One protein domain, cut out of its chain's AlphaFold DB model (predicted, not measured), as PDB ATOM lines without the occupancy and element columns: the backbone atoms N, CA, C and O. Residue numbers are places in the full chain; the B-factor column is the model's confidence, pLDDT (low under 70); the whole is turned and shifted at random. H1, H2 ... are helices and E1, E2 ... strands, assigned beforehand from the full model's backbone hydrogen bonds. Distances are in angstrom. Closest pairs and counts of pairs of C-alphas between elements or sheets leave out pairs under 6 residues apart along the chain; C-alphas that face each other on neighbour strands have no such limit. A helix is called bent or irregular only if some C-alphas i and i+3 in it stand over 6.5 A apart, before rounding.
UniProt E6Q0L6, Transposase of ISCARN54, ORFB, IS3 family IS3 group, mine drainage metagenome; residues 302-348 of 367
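AT A GLANCE: This is residues 302 to 348 of the 367 residues of the protein "Transposase of ISCARN54, ORFB, IS3 family IS3 group" of mine drainage metagenome (UniProt E6Q0L6). One long helix, H2, makes a rod along one side of the flat shape, and after it the printed part turns and comes back beside the helix as a stretched-out strand of chain with no named element until the short strand E1. The short helix H1 sits near the start of H2, and at the other end of the printed part residues 342 to 348, of which 345 to 347 belong to E1, stick out as a free tail. The printed part has 47 residues with two named helices and one named strand in the order H1, H2, E1; E1 pairs with no named strand, and the class is mostly helix. The whole is only just loose, close to extended, with a radius of gyration of the C-alphas of 14.0 A, and it spans 41 by 24 by 12 A.

IN THESE COORDINATES: H1 is a helix of four residues, 302 to 305, and its first C-alpha, that of Arg 302, is at (-30.486, 17.427, 22.353). Residues 306 to 308 lead to H2, residues 309 to 326, which is 26.0 A long from first to last C-alpha. H2 runs from C-alpha 309 at (-27.618, 14.169, 30.184) to C-alpha 326 at (-2.522, 11.574, 36.293). Residues 327 to 344 follow with no named element; C-alpha 338 is at (-18.471, 17.940, 36.327). E1 is a strand of residues 345 to 347, 7.2 A from first to last C-alpha, and it ends with C-alpha 347 at (-39.821, 31.491, 33.893).

HOW THE PARTS SIT: H1 and H2 are close but not clearly touching, with 2 pairs of C-alphas within 8 A. Their closest C-alphas are those of Asp 303 and Ala 309, 5.3 A apart. H1 and E1 are apart. H2 and E1 are apart too, although they follow each other along the chain. Residues 342 to 348 stand free. In H2 every O i to N i+4 pair is within hydrogen-bond range; H1 is too short for such a pair, and its one O i to N i+3 pair is not within range. Neither helix is bent.

THE WHOLE: The two C-alphas farthest apart are those of Ala 326 and Asn 348, at 43.7 A, while the first and last printed C-alphas, those of Arg 302 and Asn 348, are 24.0 A apart. The printed part runs from 302 to 348 with no cut. The link from H1 to H2 is tight, with 3 residues, and the link from H2 to E1 is long, with 18 residues. The mean pLDDT of the printed part is 94.2, that of E1 is 88, and no printed residue is under 70.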
ATOM      1  N   ARG A 302     -30.073  18.784  22.731       97.62
ATOM      2  CA  ARG A 302     -30.486  17.427  22.353       97.62
ATOM      3  C   ARG A 302     -30.152  16.374  23.410       97.62
ATOM      4  O   ARG A 302     -30.932  15.440  23.600       97.62
ATOM      5  N   ASP A 303     -28.998  16.478  24.071       96.56
ATOM      6  CA  ASP A 303     -28.622  15.523  25.116       96.56
ATOM      7  C   ASP A 303     -29.549  15.640  26.331       96.56
ATOM      8  O   ASP A 303     -29.896  14.622  26.927       96.56
ATOM      9  N   VAL A 304     -29.994  16.849  26.680       97.00
ATOM     10  CA  VAL A 304     -30.950  17.048  27.779       97.00
ATOM     11  C   VAL A 304     -32.354  16.613  27.368       97.00
ATOM     12  O   VAL A 304     -32.985  15.838  28.082       97.00
ATOM     13  N   HIS A 305     -32.813  17.045  26.194       97.06
ATOM     14  CA  HIS A 305     -34.170  16.798  25.711       97.06
ATOM     15  C   HIS A 305     -34.501  15.306  25.562       97.06
ATOM     16  O   HIS A 305     -35.599  14.877  25.890       97.06
ATOM     17  N   HIS A 306     -33.534  14.487  25.136       95.94
ATOM     18  CA  HIS A 306     -33.731  13.040  24.976       95.94
ATOM     19  C   HIS A 306     -33.107  12.200  26.102       95.94
ATOM     20  O   HIS A 306     -32.729  11.049  25.875       95.94
ATOM     21  N   GLY A 307     -32.926  12.766  27.301       94.81
ATOM     22  CA  GLY A 307     -32.525  11.998  28.489       94.81
ATOM     23  C   GLY A 307     -31.105  11.412  28.449       94.81
ATOM     24  O   GLY A 307     -30.810  10.427  29.125       94.81
ATOM     25  N   ARG A 308     -30.188  11.993  27.665       95.75
ATOM     26  CA  ARG A 308     -28.774  11.571  27.576       95.75
ATOM     27  C   ARG A 308     -27.854  12.316  28.548       95.75
ATOM     28  O   ARG A 308     -26.683  11.950  28.666       95.75
ATOM     29  N   ALA A 309     -28.369  13.322  29.257       94.50
ATOM     30  CA  ALA A 309     -27.618  14.169  30.184       94.50
ATOM     31  C   ALA A 309     -26.792  13.363  31.200       94.50
ATOM     32  O   ALA A 309     -25.576  13.541  31.276       94.50
ATOM     33  N   GLN A 310     -27.415  12.414  31.909       94.50
ATOM     34  CA  GLN A 310     -26.724  11.634  32.938       94.50
ATOM     35  C   GLN A 310     -25.562  10.818  32.363       94.50
ATOM     36  O   GLN A 310     -24.469  10.813  32.925       94.50
ATOM     37  N   LYS A 311     -25.754  10.189  31.194       95.56
ATOM     38  CA  LYS A 311     -24.693   9.431  30.509       95.56
ATOM     39  C   LYS A 311     -23.492  10.328  30.186       95.56
ATOM     40  O   LYS A 311     -22.349   9.926  30.399       95.56
ATOM     41  N   ARG A 312     -23.737  11.558  29.717       95.25
ATOM     42  CA  ARG A 312     -22.683  12.545  29.424       95.25
ATOM     43  C   ARG A 312     -21.971  13.036  30.682       95.25
ATOM     44  O   ARG A 312     -20.748  13.159  30.657       95.25
ATOM     45  N   ILE A 313     -22.704  13.299  31.761       94.81
ATOM     46  CA  ILE A 313     -22.134  13.742  33.042       94.81
ATOM     47  C   ILE A 313     -21.255  12.637  33.640       94.81
ATOM     48  O   ILE A 313     -20.110  12.907  33.996       94.81
ATOM     49  N   THR A 314     -21.728  11.388  33.658       96.69
ATOM     50  CA  THR A 314     -20.935  10.233  34.113       96.69
ATOM     51  C   THR A 314     -19.677  10.048  33.265       96.69
ATOM     52  O   THR A 314     -18.596   9.827  33.807       96.69
ATOM     53  N   TYR A 315     -19.779  10.187  31.940       95.81
ATOM     54  CA  TYR A 315     -18.610  10.127  31.063       95.81
ATOM     55  C   TYR A 315     -17.593  11.235  31.382       95.81
ATOM     56  O   TYR A 315     -16.410  10.951  31.546       95.81
ATOM     57  N   ARG A 316     -18.045  12.484  31.554       96.50
ATOM     58  CA  ARG A 316     -17.177  13.610  31.941       96.50
ATOM     59  C   ARG A 316     -16.512  13.396  33.293       96.50
ATOM     60  O   ARG A 316     -15.338  13.716  33.427       96.50
ATOM     61  N   LYS A 317     -17.238  12.833  34.263       96.06
ATOM     62  CA  LYS A 317     -16.687  12.476  35.572       96.06
ATOM     63  C   LYS A 317     -15.493  11.535  35.423       96.06
ATOM     64  O   LYS A 317     -14.430  11.859  35.922       96.06
ATOM     65  N   ARG A 318     -15.624  10.463  34.632       97.44
ATOM     66  CA  ARG A 318     -14.520   9.517  34.379       97.44
ATOM     67  C   ARG A 318     -13.277  10.189  33.786       97.44
ATOM     68  O   ARG A 318     -12.168   9.839  34.163       97.44
ATOM     69  N   ILE A 319     -13.457  11.144  32.872       96.56
ATOM     70  CA  ILE A 319     -12.337  11.892  32.273       96.56
ATOM     71  C   ILE A 319     -11.670  12.811  33.302       96.56
ATOM     72  O   ILE A 319     -10.447  12.866  33.373       96.56
ATOM     73  N   LEU A 320     -12.466  13.520  34.103       95.31
ATOM     74  CA  LEU A 320     -11.970  14.387  35.173       95.31
ATOM     75  C   LEU A 320     -11.243  13.594  36.264       95.31
ATOM     76  O   LEU A 320     -10.200  14.031  36.742       95.31
ATOM     77  N   ASP A 321     -11.766  12.419  36.601       96.38
ATOM     78  CA  ASP A 321     -11.156  11.485  37.539       96.38
ATOM     79  C   ASP A 321      -9.791  11.009  37.031       96.38
ATOM     80  O   ASP A 321      -8.800  11.160  37.736       96.38
ATOM     81  N   ALA A 322      -9.713  10.551  35.776       97.25
ATOM     82  CA  ALA A 322      -8.451  10.137  35.165       97.25
ATOM     83  C   ALA A 322      -7.430  11.286  35.063       97.25
ATOM     84  O   ALA A 322      -6.237  11.076  35.264       97.25
ATOM     85  N   ALA A 323      -7.886  12.511  34.773       96.62
ATOM     86  CA  ALA A 323      -7.018  13.687  34.731       96.62
ATOM     87  C   ALA A 323      -6.453  14.035  36.115       96.62
ATOM     88  O   ALA A 323      -5.285  14.408  36.217       96.62
ATOM     89  N   TYR A 324      -7.265  13.900  37.167       96.31
ATOM     90  CA  TYR A 324      -6.821  14.070  38.547       96.31
ATOM     91  C   TYR A 324      -5.811  13.000  38.956       96.31
ATOM     92  O   TYR A 324      -4.792  13.333  39.547       96.31
ATOM     93  N   ASP A 325      -6.067  11.737  38.607       97.00
ATOM     94  CA  ASP A 325      -5.168  10.626  38.932       97.00
ATOM     95  C   ASP A 325      -3.803  10.760  38.237       97.00
ATOM     96  O   ASP A 325      -2.782  10.403  38.818       97.00
ATOM     97  N   ALA A 326      -3.765  11.320  37.023       97.50
ATOM     98  CA  ALA A 326      -2.522  11.574  36.293       97.50
ATOM     99  C   ALA A 326      -1.748  12.808  36.794       97.50
ATOM    100  O   ALA A 326      -0.520  12.815  36.741       97.50
ATOM    101  N   HIS A 327      -2.455  13.854  37.236       95.81
ATOM    102  CA  HIS A 327      -1.874  15.161  37.571       95.81
ATOM    103  C   HIS A 327      -2.556  15.819  38.784       95.81
ATOM    104  O   HIS A 327      -3.201  16.868  38.634       95.81
ATOM    105  N   PRO A 328      -2.449  15.241  39.994       95.06
ATOM    106  CA  PRO A 328      -3.121  15.775  41.178       95.06
ATOM    107  C   PRO A 328      -2.648  17.193  41.538       95.06
ATOM    108  O   PRO A 328      -3.436  17.997  42.038       95.06
ATOM    109  N   GLU A 329      -1.402  17.551  41.208       96.31
ATOM    110  CA  GLU A 329      -0.810  18.870  41.448       96.31
ATOM    111  C   GLU A 329      -1.552  20.015  40.739       96.31
ATOM    112  O   GLU A 329      -1.517  21.156  41.198       96.31
ATOM    113  N   ARG A 330      -2.274  19.723  39.646       95.56
ATOM    114  CA  ARG A 330      -3.072  20.721  38.910       95.56
ATOM    115  C   ARG A 330      -4.382  21.076  39.614       95.56
ATOM    116  O   ARG A 330      -5.021  22.065  39.253       95.56
ATOM    117  N   PHE A 331      -4.798  20.288  40.604       94.31
ATOM    118  CA  PHE A 331      -6.108  20.388  41.240       94.31
ATOM    119  C   PHE A 331      -5.984  20.737  42.726       94.31
ATOM    120  O   PHE A 331      -6.337  19.957  43.607       94.31
ATOM    121  N   VAL A 332      -5.552  21.970  43.012       92.75
ATOM    122  CA  VAL A 332      -5.325  22.487  44.382       92.75
ATOM    123  C   VAL A 332      -6.555  22.442  45.302       92.75
ATOM    124  O   VAL A 332      -6.422  22.519  46.517       92.75
ATOM    125  N   ARG A 333      -7.761  22.321  44.735       91.94
ATOM    126  CA  ARG A 333      -9.037  22.209  45.470       91.94
ATOM    127  C   ARG A 333      -9.551  20.766  45.562       91.94
ATOM    128  O   ARG A 333     -10.726  20.554  45.848       91.94
ATOM    129  N   GLY A 334      -8.690  19.787  45.293       92.44
ATOM    130  CA  GLY A 334      -9.045  18.375  45.256       92.44
ATOM    131  C   GLY A 334      -9.741  17.963  43.958       92.44
ATOM    132  O   GLY A 334      -9.727  18.671  42.950       92.44
ATOM    133  N   ARG A 335     -10.339  16.771  43.983       93.00
ATOM    134  CA  ARG A 335     -10.841  16.081  42.791       93.00
ATOM    135  C   ARG A 335     -11.973  16.865  42.094       93.00
ATOM    136  O   ARG A 335     -13.033  17.062  42.698       93.00
ATOM    137  N   PRO A 336     -11.798  17.284  40.825       94.94
ATOM    138  CA  PRO A 336     -12.781  18.094  40.108       94.94
ATOM    139  C   PRO A 336     -14.081  17.318  39.860       94.94
ATOM    140  O   PRO A 336     -14.064  16.127  39.559       94.94
ATOM    141  N   GLN A 337     -15.222  18.007  39.935       93.25
ATOM    142  CA  GLN A 337     -16.530  17.436  39.603       93.25
ATOM    143  C   GLN A 337     -17.112  18.102  38.350       93.25
ATOM    144  O   GLN A 337     -16.976  19.316  38.181       93.25
ATOM    145  N   PRO A 338     -17.785  17.345  37.464       92.38
ATOM    146  CA  PRO A 338     -18.471  17.940  36.327       92.38
ATOM    147  C   PRO A 338     -19.690  18.745  36.789       92.38
ATOM    148  O   PRO A 338     -20.334  18.408  37.788       92.38
ATOM    149  N   MET A 339     -20.046  19.773  36.014       92.81
ATOM    150  CA  MET A 339     -21.284  20.526  36.221       92.81
ATOM    151  C   MET A 339     -22.495  19.586  36.212       92.81
ATOM    152  O   MET A 339     -22.601  18.708  35.352       92.81
ATOM    153  N   GLN A 340     -23.410  19.805  37.153       93.12
ATOM    154  CA  GLN A 340     -24.657  19.054  37.262       93.12
ATOM    155  C   GLN A 340     -25.797  19.806  36.582       93.12
ATOM    156  O   GLN A 340     -25.837  21.039  36.599       93.12
ATOM    157  N   LEU A 341     -26.717  19.060  35.971       92.19
ATOM    158  CA  LEU A 341     -27.934  19.633  35.409       92.19
ATOM    159  C   LEU A 341     -28.859  20.061  36.555       92.19
ATOM    160  O   LEU A 341     -29.066  19.305  37.501       92.19
ATOM    161  N   ALA A 342     -29.414  21.271  36.469       92.12
ATOM    162  CA  ALA A 342     -30.393  21.732  37.443       92.12
ATOM    163  C   ALA A 342     -31.665  20.858  37.382       92.12
ATOM    164  O   ALA A 342     -32.086  20.477  36.289       92.12
ATOM    165  N   PRO A 343     -32.311  20.567  38.526       91.12
ATOM    166  CA  PRO A 343     -33.506  19.720  38.558       91.12
ATOM    167  C   PRO A 343     -34.730  20.390  37.922       91.12
ATOM    168  O   PRO A 343     -35.677  19.707  37.551       91.12
ATOM    169  N   ALA A 344     -34.716  21.718  37.797       92.62
ATOM    170  CA  ALA A 344     -35.807  22.487  37.226       92.62
ATOM    171  C   ALA A 344     -35.304  23.748  36.514       92.62
ATOM    172  O   ALA A 344     -34.245  24.296  36.835       92.62
ATOM    173  N   SER A 345     -36.110  24.219  35.570       91.12
ATOM    174  CA  SER A 345     -35.952  25.459  34.820       91.12
ATOM    175  C   SER A 345     -37.197  26.318  35.005       91.12
ATOM    176  O   SER A 345     -38.305  25.790  35.080       91.12
ATOM    177  N   TYR A 346     -37.022  27.635  35.094       88.56
ATOM    178  CA  TYR A 346     -38.088  28.543  35.503       88.56
ATOM    179  C   TYR A 346     -38.234  29.730  34.559       88.56
ATOM    180  O   TYR A 346     -37.239  30.341  34.170       88.56
ATOM    181  N   ILE A 347     -39.481  30.129  34.315       83.00
ATOM    182  CA  ILE A 347     -39.821  31.491  33.893       83.00
ATOM    183  C   ILE A 347     -40.400  32.186  35.122       83.00
ATOM    184  O   ILE A 347     -41.375  31.701  35.686       83.00
ATOM    185  N   ASN A 348     -39.771  33.290  35.546       76.00
ATOM    186  CA  ASN A 348     -40.045  33.981  36.813       76.00
ATOM    187  C   ASN A 348     -40.056  33.021  38.013       76.00
ATOM    188  O   ASN A 348     -41.111  32.604  38.481       76.00
TER     189      ASN A 348